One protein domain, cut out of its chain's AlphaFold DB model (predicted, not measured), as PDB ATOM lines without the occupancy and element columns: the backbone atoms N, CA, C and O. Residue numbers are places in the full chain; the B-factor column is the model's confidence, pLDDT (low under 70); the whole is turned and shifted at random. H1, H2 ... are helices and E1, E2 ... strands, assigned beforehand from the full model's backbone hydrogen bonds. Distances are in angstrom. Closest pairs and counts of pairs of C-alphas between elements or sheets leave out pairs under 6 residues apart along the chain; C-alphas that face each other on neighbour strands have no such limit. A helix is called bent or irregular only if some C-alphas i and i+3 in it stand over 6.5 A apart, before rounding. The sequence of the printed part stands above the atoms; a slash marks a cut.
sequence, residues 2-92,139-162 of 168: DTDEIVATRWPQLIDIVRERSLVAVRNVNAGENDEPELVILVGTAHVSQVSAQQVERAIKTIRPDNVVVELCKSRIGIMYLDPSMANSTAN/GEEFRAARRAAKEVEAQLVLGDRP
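Overview. This is residues 2 to 92 and 139 to 162 of the 168 residues of an uncharacterized protein of Selaginella moellendorffii (UniProt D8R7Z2). Two short strand pairs, antiparallel E1 E2 and parallel E3 E4, lie next to each other as one loose layer, with E2 near E3, and the helices H1, H2, H3 and H6 cover one side of it. The helical hairpin H1 H2 packs on E1, H6 packs on E3 and E4, and H3 lies between H2 and H6; short H4 packs on H6, and H5 lies beyond it at the far end from the E1 to E2 link. The printed part has 115 residues with six named helices and four named strands, in the order H1 H2 E1 E2 H3 E3 H4 H5 H6 E4, of mixed class, helices and strands. It is compact, with a radius of gyration of the C-alphas of 15.1 A, and spans 47 by 32 by 23 A.

Along the chain. E1 is residues 23 to 27, 13.5 A long, and E2 residues 39 to 43, 13.0 A. E3 is residues 67 to 70 and E4 residues 155 to 158, where C-alpha 158 is at (16.120, -37.694, -23.705). H1, residues 3 to 10, begins with C-alpha 3 at (1.407, -18.814, -28.201). H2, residues 12 to 19, is irregular: C-alphas 13 and 16 are 7.2 A apart. H3, residues 50 to 63, is the longest helix at 19.9 A; H6, residues 140 to 151, measures 16.3 A. H4 is residues 78 to 81 and H5 residues 84 to 87.

Arrangement. E1 and E2 form an antiparallel hairpin at 166 degrees, with N 26 and O 40 within hydrogen-bond range at 2.8 A. The closest C-alphas of H1 and E1 are those of Thr 3 and Ala 25, 5.0 A. H1 and H2, a helical hairpin, touch at Ala 8 and Ile 15, whose C-alphas are 6.0 A apart, at a shallow tilt of 12 degrees, opposite ways. H2 and H3 only just touch, with 3 pairs of C-alphas within 8 A, the closest those of Leu 14 and Ala 59, 6.9 A; H3 does so with residues 55 to 59 alone. H3 and H6 touch, closest C-alphas Ala 53 and Glu 141, 4.1 A, at a shallow tilt of 22 degrees, the same way. E3 and E4 are parallel at 27 degrees, with N 68 and O 155 at 2.8 A. The closest C-alphas of H6 and E3 are those of Val 68 and Ala 149, 6.6 A. H4 touches H6, closest C-alphas Met 80 and Arg 143, 5.0 A. H5 touches no helix. Every O i to N i+4 pair is within hydrogen-bond range in H1, H3 and H6, and 2 of 4 in H2; H4 and H5 are too short for such a pair.

Size, cuts and confidence. The C-alphas farthest apart are those of Glu 33 and Asn 92, 49.1 A. Residues 93 to 138 are not printed, and C-alphas 92 and 139 are 15.6 A apart across the cut. The E1 to E2 link is long, with 11 residues. The mean pLDDT of the printed part is 80.7; among the residues under 70 are 30 to 34 and 80 to 92.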
ATOM      1  N   ASP A   2       1.071 -14.328 -26.231       85.44
ATOM      2  CA  ASP A   2       0.302 -15.567 -26.394       85.44
ATOM      3  C   ASP A   2       1.019 -16.517 -27.377       85.44
ATOM      4  O   ASP A   2       1.804 -16.057 -28.211       85.44
ATOM      5  N   THR A   3       0.782 -17.830 -27.290       87.56
ATOM      6  CA  THR A   3       1.407 -18.814 -28.201       87.56
ATOM      7  C   THR A   3       1.115 -18.456 -29.658       87.56
ATOM      8  O   THR A   3       2.029 -18.442 -30.486       87.56
ATOM      9  N   ASP A   4      -0.138 -18.108 -29.959       90.12
ATOM     10  CA  ASP A   4      -0.582 -17.685 -31.286       90.12
ATOM     11  C   ASP A   4       0.219 -16.493 -31.815       90.12
ATOM     12  O   ASP A   4       0.629 -16.494 -32.971       90.12
ATOM     13  N   GLU A   5       0.503 -15.499 -30.974       89.69
ATOM     14  CA  GLU A   5       1.246 -14.298 -31.364       89.69
ATOM     15  C   GLU A   5       2.713 -14.617 -31.688       89.69
ATOM     16  O   GLU A   5       3.247 -14.171 -32.709       89.69
ATOM     17  N   ILE A   6       3.365 -15.429 -30.846       89.94
ATOM     18  CA  ILE A   6       4.756 -15.864 -31.049       89.94
ATOM     19  C   ILE A   6       4.874 -16.642 -32.361       89.94
ATOM     20  O   ILE A   6       5.755 -16.352 -33.178       89.94
ATOM     21  N   VAL A   7       3.989 -17.618 -32.566       91.88
ATOM     22  CA  VAL A   7       4.054 -18.518 -33.719       91.88
ATOM     23  C   VAL A   7       3.605 -17.810 -34.992       91.88
ATOM     24  O   VAL A   7       4.299 -17.923 -35.993       91.88
ATOM     25  N   ALA A   8       2.538 -17.007 -34.975       91.56
ATOM     26  CA  ALA A   8       2.103 -16.261 -36.159       91.56
ATOM     27  C   ALA A   8       3.159 -15.256 -36.645       91.56
ATOM     28  O   ALA A   8       3.284 -15.036 -37.847       91.56
ATOM     29  N   THR A   9       3.937 -14.675 -35.723       91.88
ATOM     30  CA  THR A   9       4.983 -13.701 -36.063       91.88
ATOM     31  C   THR A   9       6.251 -14.369 -36.596       91.88
ATOM     32  O   THR A   9       6.832 -13.888 -37.566       91.88
ATOM     33  N   ARG A  10       6.715 -15.457 -35.964       92.06
ATOM     34  CA  ARG A  10       8.000 -16.101 -36.309       92.06
ATOM     35  C   ARG A  10       7.862 -17.243 -37.318       92.06
ATOM     36  O   ARG A  10       8.737 -17.413 -38.161       92.06
ATOM     37  N   TRP A  11       6.779 -18.013 -37.233       94.19
ATOM     38  CA  TRP A  11       6.542 -19.234 -38.011       94.19
ATOM     39  C   TRP A  11       5.063 -19.373 -38.413       94.19
ATOM     40  O   TRP A  11       4.389 -20.314 -37.977       94.19
ATOM     41  N   PRO A  12       4.532 -18.464 -39.252       92.69
ATOM     42  CA  PRO A  12       3.120 -18.471 -39.649       92.69
ATOM     43  C   PRO A  12       2.659 -19.806 -40.256       92.69
ATOM     44  O   PRO A  12       1.501 -20.184 -40.120       92.69
ATOM     45  N   GLN A  13       3.568 -20.564 -40.869       92.56
ATOM     46  CA  GLN A  13       3.335 -21.899 -41.422       92.56
ATOM     47  C   GLN A  13       3.053 -23.000 -40.381       92.56
ATOM     48  O   GLN A  13       2.732 -24.116 -40.781       92.56
ATOM     49  N   LEU A  14       3.205 -22.718 -39.081       92.88
ATOM     50  CA  LEU A  14       2.895 -23.642 -37.981       92.88
ATOM     51  C   LEU A  14       1.628 -23.242 -37.207       92.88
ATOM     52  O   LEU A  14       1.293 -23.879 -36.207       92.88
ATOM     53  N   ILE A  15       0.926 -22.183 -37.633       92.62
ATOM     54  CA  ILE A  15      -0.259 -21.681 -36.921       92.62
ATOM     55  C   ILE A  15      -1.408 -22.695 -36.911       92.62
ATOM     56  O   ILE A  15      -2.222 -22.710 -35.992       92.62
ATOM     57  N   ASP A  16      -1.469 -23.564 -37.918       92.19
ATOM     58  CA  ASP A  16      -2.403 -24.683 -37.981       92.19
ATOM     59  C   ASP A  16      -2.196 -25.646 -36.800       92.19
ATOM     60  O   ASP A  16      -3.159 -25.984 -36.118       92.19
ATOM     61  N   ILE A  17      -0.943 -25.978 -36.469       90.38
ATOM     62  CA  ILE A  17      -0.606 -26.868 -35.341       90.38
ATOM     63  C   ILE A  17      -0.986 -26.236 -33.992       90.38
ATOM     64  O   ILE A  17      -1.445 -26.928 -33.081       90.38
ATOM     65  N   VAL A  18      -0.821 -24.916 -33.863       89.44
ATOM     66  CA  VAL A  18      -1.238 -24.167 -32.664       89.44
ATOM     67  C   VAL A  18      -2.755 -24.201 -32.506       89.44
ATOM     68  O   VAL A  18      -3.259 -24.512 -31.427       89.44
ATOM     69  N   ARG A  19      -3.501 -23.963 -33.592       88.56
ATOM     70  CA  ARG A  19      -4.974 -24.009 -33.592       88.56
ATOM     71  C   ARG A  19      -5.518 -25.398 -33.274       88.56
ATOM     72  O   ARG A  19      -6.548 -25.517 -32.615       88.56
ATOM     73  N   GLU A  20      -4.801 -26.438 -33.686       87.38
ATOM     74  CA  GLU A  20      -5.062 -27.832 -33.317       87.38
ATOM     75  C   GLU A  20      -4.644 -28.173 -31.875       87.38
ATOM     76  O   GLU A  20      -4.775 -29.320 -31.452       87.38
ATOM     77  N   ARG A  21      -4.153 -27.193 -31.102       86.50
ATOM     78  CA  ARG A  21      -3.663 -27.342 -29.719       86.50
ATOM     79  C   ARG A  21      -2.536 -28.362 -29.569       86.50
ATOM     80  O   ARG A  21      -2.327 -28.910 -28.492       86.50
ATOM     81  N   SER A  22      -1.803 -28.597 -30.651       87.75
ATOM     82  CA  SER A  22      -0.691 -29.545 -30.697       87.75
ATOM     83  C   SER A  22       0.666 -28.849 -30.555       87.75
ATOM     84  O   SER A  22       1.688 -29.521 -30.499       87.75
ATOM     85  N   LEU A  23       0.706 -27.514 -30.468       91.88
ATOM     86  CA  LEU A  23       1.928 -26.746 -30.230       91.88
ATOM     87  C   LEU A  23       1.671 -25.600 -29.248       91.88
ATOM     88  O   LEU A  23       0.731 -24.829 -29.424       91.88
ATOM     89  N   VAL A  24       2.537 -25.483 -28.241       92.31
ATOM     90  CA  VAL A  24       2.551 -24.397 -27.251       92.31
ATOM     91  C   VAL A  24       3.942 -23.778 -27.213       92.31
ATOM     92  O   VAL A  24       4.937 -24.498 -27.227       92.31
ATOM     93  N   ALA A  25       4.024 -22.452 -27.156       91.19
ATOM     94  CA  ALA A  25       5.284 -21.720 -27.107       91.19
ATOM     95  C   ALA A  25       5.322 -20.825 -25.867       91.19
ATOM     96  O   ALA A  25       4.432 -20.004 -25.649       91.19
ATOM     97  N   VAL A  26       6.371 -20.969 -25.059       89.25
ATOM     98  CA  VAL A  26       6.565 -20.223 -23.814       89.25
ATOM     99  C   VAL A  26       7.920 -19.537 -23.854       89.25
ATOM    100  O   VAL A  26       8.957 -20.185 -23.971       89.25
ATOM    101  N   ARG A  27       7.914 -18.208 -23.751       86.50
ATOM    102  CA  ARG A  27       9.138 -17.410 -23.646       86.50
ATOM    103  C   ARG A  27       9.567 -17.316 -22.185       86.50
ATOM    104  O   ARG A  27       8.764 -16.917 -21.343       86.50
ATOM    105  N   ASN A  28      10.831 -17.609 -21.910       80.19
ATOM    106  CA  ASN A  28      11.448 -17.315 -20.629       80.19
ATOM    107  C   ASN A  28      11.987 -15.880 -20.640       80.19
ATOM    108  O   ASN A  28      12.868 -15.537 -21.424       80.19
ATOM    109  N   VAL A  29      11.443 -15.031 -19.770       72.81
ATOM    110  CA  VAL A  29      11.882 -13.636 -19.625       72.81
ATOM    111  C   VAL A  29      13.172 -13.492 -18.806       72.81
ATOM    112  O   VAL A  29      13.798 -12.441 -18.872       72.81
ATOM    113  N   ASN A  30      13.603 -14.551 -18.105       67.81
ATOM    114  CA  ASN A  30      14.759 -14.556 -17.199       67.81
ATOM    115  C   ASN A  30      15.947 -15.386 -17.725       67.81
ATOM    116  O   ASN A  30      16.865 -15.695 -16.972       67.81
ATOM    117  N   ALA A  31      15.946 -15.738 -19.016       61.84
ATOM    118  CA  ALA A  31      16.924 -16.634 -19.646       61.84
ATOM    119  C   ALA A  31      18.409 -16.284 -19.385       61.84
ATOM    120  O   ALA A  31      19.272 -17.153 -19.453       61.84
ATOM    121  N   GLY A  32      18.715 -15.026 -19.049       56.56
ATOM    122  CA  GLY A  32      20.080 -14.546 -18.828       56.56
ATOM    123  C   GLY A  32      20.734 -14.917 -17.492       56.56
ATOM    124  O   GLY A  32      21.932 -14.686 -17.359       56.56
ATOM    125  N   GLU A  33      20.010 -15.463 -16.507       61.53
ATOM    126  CA  GLU A  33      20.589 -15.711 -15.172       61.53
ATOM    127  C   GLU A  33      21.194 -17.116 -14.986       61.53
ATOM    128  O   GLU A  33      22.047 -17.268 -14.118       61.53
ATOM    129  N   ASN A  34      20.823 -18.126 -15.793       62.03
ATOM    130  CA  ASN A  34      21.207 -19.536 -15.556       62.03
ATOM    131  C   ASN A  34      21.394 -20.404 -16.831       62.03
ATOM    132  O   ASN A  34      21.153 -21.609 -16.775       62.03
ATOM    133  N   ASP A  35      21.782 -19.837 -17.983       70.69
ATOM    134  CA  ASP A  35      21.812 -20.561 -19.280       70.69
ATOM    135  C   ASP A  35      20.458 -21.227 -19.630       70.69
ATOM    136  O   ASP A  35      20.375 -22.265 -20.295       70.69
ATOM    137  N   GLU A  36      19.356 -20.632 -19.167       75.12
ATOM    138  CA  GLU A  36      18.015 -21.140 -19.440       75.12
ATOM    139  C   GLU A  36      17.565 -20.757 -20.860       75.12
ATOM    140  O   GLU A  36      17.880 -19.672 -21.350       75.12
ATOM    141  N   PRO A  37      16.783 -21.609 -21.546       80.06
ATOM    142  CA  PRO A  37      16.333 -21.316 -22.903       80.06
ATOM    143  C   PRO A  37      15.395 -20.098 -22.935       80.06
ATOM    144  O   PRO A  37      14.407 -20.056 -22.204       80.06
ATOM    145  N   GLU A  38      15.644 -19.147 -23.845       86.06
ATOM    146  CA  GLU A  38      14.770 -17.978 -24.081       86.06
ATOM    147  C   GLU A  38      13.366 -18.396 -24.543       86.06
ATOM    148  O   GLU A  38      12.372 -17.729 -24.248       86.06
ATOM    149  N   LEU A  39      13.264 -19.503 -25.278       88.38
ATOM    150  CA  LEU A  39      12.014 -19.996 -25.834       88.38
ATOM    151  C   LEU A  39      11.941 -21.512 -25.713       88.38
ATOM    152  O   LEU A  39      12.774 -22.236 -26.251       88.38
ATOM    153  N   VAL A  40      10.886 -21.980 -25.060       89.38
ATOM    154  CA  VAL A  40      10.534 -23.393 -24.977       89.38
ATOM    155  C   VAL A  40       9.302 -23.624 -25.837       89.38
ATOM    156  O   VAL A  40       8.305 -22.912 -25.716       89.38
ATOM    157  N   ILE A  41       9.367 -24.621 -26.715       91.88
ATOM    158  CA  ILE A  41       8.244 -25.028 -27.558       91.88
ATOM    159  C   ILE A  41       7.910 -26.474 -27.228       91.88
ATOM    160  O   ILE A  41       8.764 -27.354 -27.321       91.88
ATOM    161  N   LEU A  42       6.660 -26.708 -26.847       91.62
ATOM    162  CA  LEU A  42       6.121 -28.028 -26.574       91.62
ATOM    163  C   LEU A  42       5.248 -28.455 -27.751       91.62
ATOM    164  O   LEU A  42       4.299 -27.756 -28.102       91.62
ATOM    165  N   VAL A  43       5.558 -29.610 -28.338       91.62
ATOM    166  CA  VAL A  43       4.744 -30.232 -29.387       91.62
ATOM    167  C   VAL A  43       4.044 -31.444 -28.784       91.62
ATOM    168  O   VAL A  43       4.697 -32.406 -28.389       91.62
ATOM    169  N   GLY A  44       2.718 -31.378 -28.690       86.50
ATOM    170  CA  GLY A  44       1.878 -32.494 -28.275       86.50
ATOM    171  C   GLY A  44       1.736 -33.500 -29.411       86.50
ATOM    172  O   GLY A  44       1.455 -33.127 -30.549       86.50
ATOM    173  N   THR A  45       1.927 -34.780 -29.105       83.38
ATOM    174  CA  THR A  45       1.791 -35.868 -30.078       83.38
ATOM    175  C   THR A  45       0.755 -36.888 -29.609       83.38
ATOM    176  O   THR A  45       0.424 -36.957 -28.425       83.38
ATOM    177  N   ALA A  46       0.195 -37.659 -30.542       75.06
ATOM    178  CA  ALA A  46      -0.809 -38.672 -30.247       75.06
ATOM    179  C   ALA A  46      -0.304 -40.033 -30.726       75.06
ATOM    180  O   ALA A  46      -0.132 -40.256 -31.923       75.06
ATOM    181  N   HIS A  47      -0.106 -40.968 -29.793       62.31
ATOM    182  CA  HIS A  47       0.475 -42.272 -30.100       62.31
ATOM    183  C   HIS A  47      -0.193 -42.956 -31.304       62.31
ATOM    184  O   HIS A  47      -1.404 -43.159 -31.333       62.31
ATOM    185  N   VAL A  48       0.643 -43.377 -32.264       66.25
ATOM    186  CA  VAL A  48       0.236 -44.044 -33.518       66.25
ATOM    187  C   VAL A  48      -0.443 -43.091 -34.526       66.25
ATOM    188  O   VAL A  48      -1.254 -43.512 -35.346       66.25
ATOM    189  N   SER A  49      -0.086 -41.802 -34.522       74.06
ATOM    190  CA  SER A  49      -0.559 -40.815 -35.506       74.06
ATOM    191  C   SER A  49       0.510 -40.451 -36.541       74.06
ATOM    192  O   SER A  49       1.597 -39.972 -36.213       74.06
ATOM    193  N   GLN A  50       0.186 -40.625 -37.828       77.81
ATOM    194  CA  GLN A  50       1.064 -40.200 -38.929       77.81
ATOM    195  C   GLN A  50       1.147 -38.678 -38.983       77.81
ATOM    196  O   GLN A  50       2.204 -38.113 -39.256       77.81
ATOM    197  N   VAL A  51       0.011 -38.035 -38.707       84.75
ATOM    198  CA  VAL A  51      -0.138 -36.583 -38.703       84.75
ATOM    199  C   VAL A  51       0.781 -35.983 -37.646       84.75
ATOM    200  O   VAL A  51       1.523 -35.056 -37.947       84.75
ATOM    201  N   SER A  52       0.839 -36.576 -36.453       85.38
ATOM    202  CA  SER A  52       1.715 -36.104 -35.381       85.38
ATOM    203  C   SER A  52       3.197 -36.242 -35.745       85.38
ATOM    204  O   SER A  52       3.967 -35.312 -35.520       85.38
ATOM    205  N   ALA A  53       3.608 -37.336 -36.397       87.00
ATOM    206  CA  ALA A  53       4.987 -37.479 -36.873       87.00
ATOM    207  C   ALA A  53       5.362 -36.412 -37.922       87.00
ATOM    208  O   ALA A  53       6.442 -35.824 -37.851       87.00
ATOM    209  N   GLN A  54       4.451 -36.113 -38.855       89.94
ATOM    210  CA  GLN A  54       4.638 -35.053 -39.852       89.94
ATOM    211  C   GLN A  54       4.678 -33.660 -39.212       89.94
ATOM    212  O   GLN A  54       5.494 -32.825 -39.599       89.94
ATOM    213  N   GLN A  55       3.829 -33.407 -38.216       91.19
ATOM    214  CA  GLN A  55       3.802 -32.149 -37.471       91.19
ATOM    215  C   GLN A  55       5.100 -31.921 -36.699       91.19
ATOM    216  O   GLN A  55       5.647 -30.823 -36.768       91.19
ATOM    217  N   VAL A  56       5.629 -32.954 -36.037       92.44
ATOM    218  CA  VAL A  56       6.923 -32.910 -35.341       92.44
ATOM    219  C   VAL A  56       8.056 -32.598 -36.315       92.44
ATOM    220  O   VAL A  56       8.847 -31.687 -36.073       92.44
ATOM    221  N   GLU A  57       8.120 -33.312 -37.440       94.12
ATOM    222  CA  GLU A  57       9.138 -33.071 -38.466       94.12
ATOM    223  C   GLU A  57       9.057 -31.639 -39.010       94.12
ATOM    224  O   GLU A  57      10.068 -30.936 -39.077       94.12
ATOM    225  N   ARG A  58       7.846 -31.179 -39.342       94.12
ATOM    226  CA  ARG A  58       7.597 -29.828 -39.852       94.12
ATOM    227  C   ARG A  58       7.970 -28.757 -38.833       94.12
ATOM    228  O   ARG A  58       8.600 -27.768 -39.211       94.12
ATOM    229  N   ALA A  59       7.616 -28.954 -37.565       94.06
ATOM    230  CA  ALA A  59       7.943 -28.037 -36.481       94.06
ATOM    231  C   ALA A  59       9.463 -27.904 -36.325       94.06
ATOM    232  O   ALA A  59       9.982 -26.794 -36.410       94.06
ATOM    233  N   ILE A  60      10.194 -29.019 -36.208       95.19
ATOM    234  CA  ILE A  60      11.654 -29.002 -36.019       95.19
ATOM    235  C   ILE A  60      12.365 -28.372 -37.219       95.19
ATOM    236  O   ILE A  60      13.223 -27.510 -37.035       95.19
ATOM    237  N   LYS A  61      11.991 -28.745 -38.451       94.81
ATOM    238  CA  LYS A  61      12.612 -28.199 -39.673       94.81
ATOM    239  C   LYS A  61      12.386 -26.701 -39.839       94.81
ATOM    240  O   LYS A  61      13.248 -26.007 -40.370       94.81
ATOM    241  N   THR A  62      11.231 -26.220 -39.391       94.38
ATOM    242  CA  THR A  62      10.843 -24.812 -39.492       94.38
ATOM    243  C   THR A  62      11.471 -23.963 -38.391       94.38
ATOM    244  O   THR A  62      11.996 -22.888 -38.668       94.38
ATOM    245  N   ILE A  63      11.406 -24.441 -37.147       94.06
ATOM    246  CA  ILE A  63      11.887 -23.716 -35.969       94.06
ATOM    247  C   ILE A  63      13.415 -23.734 -35.909       94.06
ATOM    248  O   ILE A  63      14.001 -22.739 -35.496       94.06
ATOM    249  N   ARG A  64      14.042 -24.840 -36.339       93.81
ATOM    250  CA  ARG A  64      15.484 -25.106 -36.214       93.81
ATOM    251  C   ARG A  64      16.005 -24.842 -34.788       93.81
ATOM    252  O   ARG A  64      16.829 -23.953 -34.604       93.81
ATOM    253  N   PRO A  65      15.493 -25.567 -33.776       92.62
ATOM    254  CA  PRO A  65      15.899 -25.357 -32.388       92.62
ATOM    255  C   PRO A  65      17.336 -25.836 -32.142       92.62
ATOM    256  O   PRO A  65      17.789 -26.762 -32.808       92.62
ATOM    257  N   ASP A  66      18.011 -25.297 -31.125       90.44
ATOM    258  CA  ASP A  66      19.334 -25.790 -30.707       90.44
ATOM    259  C   ASP A  66      19.250 -27.185 -30.070       90.44
ATOM    260  O   ASP A  66      20.107 -28.047 -30.271       90.44
ATOM    261  N   ASN A  67      18.176 -27.421 -29.310       90.19
ATOM    262  CA  ASN A  67      17.943 -28.654 -28.571       90.19
ATOM    263  C   ASN A  67      16.542 -29.202 -28.865       90.19
ATOM    264  O   ASN A  67      15.544 -28.490 -28.757       90.19
ATOM    265  N   VAL A  68      16.462 -30.494 -29.180       92.75
ATOM    266  CA  VAL A  68      15.212 -31.250 -29.306       92.75
ATOM    267  C   VAL A  68      15.140 -32.240 -28.154       92.75
ATOM    268  O   VAL A  68      15.907 -33.200 -28.103       92.75
ATOM    269  N   VAL A  69      14.205 -32.021 -27.234       90.50
ATOM    270  CA  VAL A  69      13.961 -32.930 -26.109       90.50
ATOM    271  C   VAL A  69      12.814 -33.868 -26.466       90.50
ATOM    272  O   VAL A  69      11.737 -33.414 -26.845       90.50
ATOM    273  N   VAL A  70      13.029 -35.176 -26.339       89.81
ATOM    274  CA  VAL A  70      11.975 -36.187 -26.507       89.81
ATOM    275  C   VAL A  70      11.625 -36.814 -25.163       89.81
ATOM    276  O   VAL A  70      12.514 -37.216 -24.410       89.81
ATOM    277  N   GLU A  71      10.333 -36.931 -24.861       85.19
ATOM    278  CA  GLU A  71       9.830 -37.630 -23.671       85.19
ATOM    279  C   GLU A  71       9.972 -39.152 -23.856       85.19
ATOM    280  O   GLU A  71       9.024 -39.876 -24.156       85.19
ATOM    281  N   LEU A  72      11.208 -39.646 -23.767       77.94
ATOM    282  CA  LEU A  72      11.525 -41.060 -23.926       77.94
ATOM    283  C   LEU A  72      12.652 -41.473 -22.980       77.94
ATOM    284  O   LEU A  72      13.733 -40.888 -23.000       77.94
ATOM    285  N   CYS A  73      12.424 -42.501 -22.163       72.56
ATOM    286  CA  CYS A  73      13.437 -42.986 -21.227       72.56
ATOM    287  C   CYS A  73      14.486 -43.859 -21.937       72.56
ATOM    288  O   CYS A  73      14.218 -44.479 -22.971       72.56
ATOM    289  N   LYS A  74      15.682 -43.989 -21.345       70.69
ATOM    290  CA  LYS A  74      16.803 -44.766 -21.920       70.69
ATOM    291  C   LYS A  74      16.433 -46.214 -22.273       70.69
ATOM    292  O   LYS A  74      16.845 -46.704 -23.319       70.69
ATOM    293  N   SER A  75      15.610 -46.881 -21.460       65.25
ATOM    294  CA  SER A  75      15.144 -48.255 -21.726       65.25
ATOM    295  C   SER A  75      14.268 -48.378 -22.979       65.25
ATOM    296  O   SER A  75      14.159 -49.461 -23.550       65.25
ATOM    297  N   ARG A  76      13.671 -47.271 -23.442       69.38
ATOM    298  CA  ARG A  76      12.809 -47.207 -24.628       69.38
ATOM    299  C   ARG A  76      13.506 -46.606 -25.850       69.38
ATOM    300  O   ARG A  76      12.892 -46.529 -26.911       69.38
ATOM    301  N   ILE A  77      14.800 -46.279 -25.757       71.44
ATOM    302  CA  ILE A  77      15.576 -45.708 -26.870       71.44
ATOM    303  C   ILE A  77      15.544 -46.595 -28.122       71.44
ATOM    304  O   ILE A  77      15.552 -46.087 -29.242       71.44
ATOM    305  N   GLY A  78      15.420 -47.917 -27.946       66.25
ATOM    306  CA  GLY A  78      15.279 -48.875 -29.040       66.25
ATOM    307  C   GLY A  78      14.146 -48.522 -30.007       66.25
ATOM    308  O   GLY A  78      14.298 -48.723 -31.204       66.25
ATOM    309  N   ILE A  79      13.064 -47.889 -29.541       70.50
ATOM    310  CA  ILE A  79      11.947 -47.451 -30.392       70.50
ATOM    311  C   ILE A  79      12.413 -46.461 -31.476       70.50
ATOM    312  O   ILE A  79      11.897 -46.482 -32.588       70.50
ATOM    313  N   MET A  80      13.429 -45.637 -31.201       63.56
ATOM    314  CA  MET A  80      13.960 -44.667 -32.168       63.56
ATOM    315  C   MET A  80      14.871 -45.308 -33.219       63.56
ATOM    316  O   MET A  80      14.979 -44.796 -34.333       63.56
ATOM    317  N   TYR A  81      15.561 -46.397 -32.866       68.06
ATOM    318  CA  TYR A  81      16.597 -47.017 -33.700       68.06
ATOM    319  C   TYR A  81      16.135 -48.290 -34.408       68.06
ATOM    320  O   TYR A  81      16.702 -48.638 -35.439       68.06
ATOM    321  N   LEU A  82      15.109 -48.965 -33.889       63.78
ATOM    322  CA  LEU A  82      14.558 -50.171 -34.488       63.78
ATOM    323  C   LEU A  82      13.773 -49.820 -35.749       63.78
ATOM    324  O   LEU A  82      12.859 -48.985 -35.725       63.78
ATOM    325  N   ASP A  83      14.130 -50.501 -36.832       57.19
ATOM    326  CA  ASP A  83      13.404 -50.475 -38.090       57.19
ATOM    327  C   ASP A  83      11.983 -51.037 -37.868       57.19
ATOM    328  O   ASP A  83      11.837 -52.090 -37.235       57.19
ATOM    329  N   PRO A  84      10.925 -50.369 -38.356       55.31
ATOM    330  CA  PRO A  84       9.562 -50.894 -38.331       55.31
ATOM    331  C   PRO A  84       9.432 -52.333 -38.847       55.31
ATOM    332  O   PRO A  84       8.635 -53.104 -38.313       55.31
ATOM    333  N   SER A  85      10.252 -52.725 -39.827       49.81
ATOM    334  CA  SER A  85      10.291 -54.095 -40.358       49.81
ATOM    335  C   SER A  85      10.766 -55.130 -39.326       49.81
ATOM    336  O   SER A  85      10.321 -56.277 -39.354       49.81
ATOM    337  N   MET A  86      11.596 -54.716 -38.362       46.44
ATOM    338  CA  MET A  86      12.073 -55.535 -37.239       46.44
ATOM    339  C   MET A  86      11.148 -55.450 -36.008       46.44
ATOM    340  O   MET A  86      11.119 -56.368 -35.186       46.44
ATOM    341  N   ALA A  87      10.345 -54.386 -35.891       44.69
ATOM    342  CA  ALA A  87       9.399 -54.166 -34.789       44.69
ATOM    343  C   ALA A  87       8.158 -55.082 -34.828       44.69
ATOM    344  O   ALA A  87       7.494 -55.269 -33.802       44.69
ATOM    345  N   ASN A  88       7.896 -55.748 -35.961       42.22
ATOM    346  CA  ASN A  88       6.900 -56.824 -36.065       42.22
ATOM    347  C   ASN A  88       7.183 -58.008 -35.119       42.22
ATOM    348  O   ASN A  88       6.305 -58.831 -34.875       42.22
ATOM    349  N   SER A  89       8.391 -58.097 -34.551       42.06
ATOM    350  CA  SER A  89       8.729 -59.124 -33.560       42.06
ATOM    351  C   SER A  89       8.438 -58.719 -32.111       42.06
ATOM    352  O   SER A  89       8.339 -59.604 -31.261       42.06
ATOM    353  N   THR A  90       8.281 -57.422 -31.823       41.84
ATOM    354  CA  THR A  90       8.122 -56.881 -30.458       41.84
ATOM    355  C   THR A  90       6.714 -56.372 -30.157       41.84
ATOM    356  O   THR A  90       6.343 -56.298 -28.993       41.84
ATOM    357  N   ALA A  91       5.894 -56.105 -31.178       40.88
ATOM    358  CA  ALA A  91       4.458 -55.845 -31.014       40.88
ATOM    359  C   ALA A  91       3.624 -57.133 -30.857       40.88
ATOM    360  O   ALA A  91       2.398 -57.103 -30.945       40.88
ATOM    361  N   ASN A  92       4.269 -58.266 -30.557       41.62
ATOM    362  CA  ASN A  92       3.595 -59.368 -29.885       41.62
ATOM    363  C   ASN A  92       3.238 -58.899 -28.466       41.62
ATOM    364  O   ASN A  92       3.875 -59.285 -27.492       41.62
ATOM    365  N   GLY A 139       6.021 -45.222 -32.313       74.81
ATOM    366  CA  GLY A 139       7.162 -44.331 -32.127       74.81
ATOM    367  C   GLY A 139       7.691 -43.656 -33.393       74.81
ATOM    368  O   GLY A 139       8.810 -43.148 -33.366       74.81
ATOM    369  N   GLU A 140       6.926 -43.626 -34.490       82.19
ATOM    370  CA  GLU A 140       7.308 -42.857 -35.685       82.19
ATOM    371  C   GLU A 140       7.515 -41.365 -35.387       82.19
ATOM    372  O   GLU A 140       8.404 -40.754 -35.961       82.19
ATOM    373  N   GLU A 141       6.798 -40.806 -34.412       85.94
ATOM    374  CA  GLU A 141       6.997 -39.437 -33.913       85.94
ATOM    375  C   GLU A 141       8.426 -39.221 -33.392       85.94
ATOM    376  O   GLU A 141       9.098 -38.266 -33.775       85.94
ATOM    377  N   PHE A 142       8.939 -40.157 -32.588       87.38
ATOM    378  CA  PHE A 142      10.306 -40.097 -32.070       87.38
ATOM    379  C   PHE A 142      11.344 -40.316 -33.178       87.38
ATOM    380  O   PHE A 142      12.401 -39.680 -33.182       87.38
ATOM    381  N   ARG A 143      11.058 -41.199 -34.147       86.94
ATOM    382  CA  ARG A 143      11.934 -41.401 -35.315       86.94
ATOM    383  C   ARG A 143      11.998 -40.145 -36.183       86.94
ATOM    384  O   ARG A 143      13.095 -39.756 -36.586       86.94
ATOM    385  N   ALA A 144      10.854 -39.512 -36.432       89.12
ATOM    386  CA  ALA A 144      10.738 -38.253 -37.154       89.12
ATOM    387  C   ALA A 144      11.492 -37.134 -36.427       89.12
ATOM    388  O   ALA A 144      12.322 -36.477 -37.052       89.12
ATOM    389  N   ALA A 145      11.319 -37.008 -35.105       90.81
ATOM    390  CA  ALA A 145      12.064 -36.056 -34.284       90.81
ATOM    391  C   ALA A 145      13.581 -36.237 -34.425       90.81
ATOM    392  O   ALA A 145      14.298 -35.278 -34.692       90.81
ATOM    393  N   ARG A 146      14.075 -37.479 -34.325       91.19
ATOM    394  CA  ARG A 146      15.502 -37.794 -34.492       91.19
ATOM    395  C   ARG A 146      16.026 -37.436 -35.880       91.19
ATOM    396  O   ARG A 146      17.117 -36.881 -35.983       91.19
ATOM    397  N   ARG A 147      15.294 -37.805 -36.940       92.12
ATOM    398  CA  ARG A 147      15.690 -37.499 -38.326       92.12
ATOM    399  C   ARG A 147      15.758 -35.990 -38.534       92.12
ATOM    400  O   ARG A 147      16.798 -35.492 -38.947       92.12
ATOM    401  N   ALA A 148      14.691 -35.282 -38.171       93.50
ATOM    402  CA  ALA A 148      14.606 -33.837 -38.316       93.50
ATOM    403  C   ALA A 148      15.687 -33.117 -37.499       93.50
ATOM    404  O   ALA A 148      16.362 -32.255 -38.048       93.50
ATOM    405  N   ALA A 149      15.912 -33.518 -36.242       92.69
ATOM    406  CA  ALA A 149      16.961 -32.957 -35.388       92.69
ATOM    407  C   ALA A 149      18.348 -33.110 -36.023       92.69
ATOM    408  O   ALA A 149      19.104 -32.148 -36.091       92.69
ATOM    409  N   LYS A 150      18.655 -34.295 -36.568       91.69
ATOM    410  CA  LYS A 150      19.919 -34.539 -37.271       91.69
ATOM    411  C   LYS A 150      20.071 -33.663 -38.519       91.69
ATOM    412  O   LYS A 150      21.165 -33.185 -38.782       91.69
ATOM    413  N   GLU A 151      18.999 -33.465 -39.284       93.56
ATOM    414  CA  GLU A 151      19.013 -32.631 -40.495       93.56
ATOM    415  C   GLU A 151      19.207 -31.139 -40.198       93.56
ATOM    416  O   GLU A 151      19.816 -30.432 -41.000       93.56
ATOM    417  N   VAL A 152      18.696 -30.648 -39.066       94.44
ATOM    418  CA  VAL A 152      18.889 -29.251 -38.647       94.44
ATOM    419  C   VAL A 152      20.120 -29.044 -37.760       94.44
ATOM    420  O   VAL A 152      20.356 -27.913 -37.349       94.44
ATOM    421  N   GLU A 153      20.890 -30.107 -37.498       93.56
ATOM    422  CA  GLU A 153      22.058 -30.134 -36.601       93.56
ATOM    423  C   GLU A 153      21.732 -29.767 -35.139       93.56
ATOM    424  O   GLU A 153      22.579 -29.274 -34.401       93.56
ATOM    425  N   ALA A 154      20.505 -30.062 -34.701       91.94
ATOM    426  CA  ALA A 154      20.069 -29.876 -33.321       91.94
ATOM    427  C   ALA A 154      20.524 -31.028 -32.417       91.94
ATOM    428  O   ALA A 154      20.528 -32.202 -32.812       91.94
ATOM    429  N   GLN A 155      20.813 -30.716 -31.155       90.00
ATOM    430  CA  GLN A 155      21.124 -31.721 -30.146       90.00
ATOM    431  C   GLN A 155      19.851 -32.459 -29.709       90.00
ATOM    432  O   GLN A 155      18.913 -31.860 -29.189       90.00
ATOM    433  N   LEU A 156      19.823 -33.783 -29.875       89.19
ATOM    434  CA  LEU A 156      18.727 -34.625 -29.391       89.19
ATOM    435  C   LEU A 156      18.971 -35.052 -27.934       89.19
ATOM    436  O   LEU A 156      19.958 -35.727 -27.640       89.19
ATOM    437  N   VAL A 157      18.036 -34.727 -27.041       87.75
ATOM    438  CA  VAL A 157      18.101 -35.013 -25.601       87.75
ATOM    439  C   VAL A 157      16.916 -35.884 -25.178       87.75
ATOM    440  O   VAL A 157      15.785 -35.679 -25.610       87.75
ATOM    441  N   LEU A 158      17.166 -36.870 -24.315       86.38
ATOM    442  CA  LEU A 158      16.120 -37.694 -23.705       86.38
ATOM    443  C   LEU A 158      15.634 -37.023 -22.414       86.38
ATOM    444  O   LEU A 158      16.423 -36.856 -21.487       86.38
ATOM    445  N   GLY A 159      14.360 -36.636 -22.364       78.62
ATOM    446  CA  GLY A 159      13.770 -35.877 -21.255       78.62
ATOM    447  C   GLY A 159      13.079 -36.710 -20.170       78.62
ATOM    448  O   GLY A 159      12.725 -36.160 -19.132       78.62
ATOM    449  N   ASP A 160      12.869 -38.014 -20.382       74.69
ATOM    450  CA  ASP A 160      12.140 -38.870 -19.433       74.69
ATOM    451  C   ASP A 160      13.084 -39.536 -18.410       74.69
ATOM    452  O   ASP A 160      14.229 -39.901 -18.712       74.69
ATOM    453  N   ARG A 161      12.587 -39.721 -17.182       57.88
ATOM    454  CA  ARG A 161      13.330 -40.353 -16.082       57.88
ATOM    455  C   ARG A 161      13.405 -41.877 -16.287       57.88
ATOM    456  O   ARG A 161      12.550 -42.461 -16.952       57.88
ATOM    457  N   PRO A 162      14.426 -42.570 -15.747       46.84
ATOM    458  CA  PRO A 162      14.475 -44.032 -15.782       46.84
ATOM    459  C   PRO A 162      13.218 -44.641 -15.141       46.84
ATOM    460  O   PRO A 162      12.857 -44.277 -14.025       46.84
TER     461      PRO A 162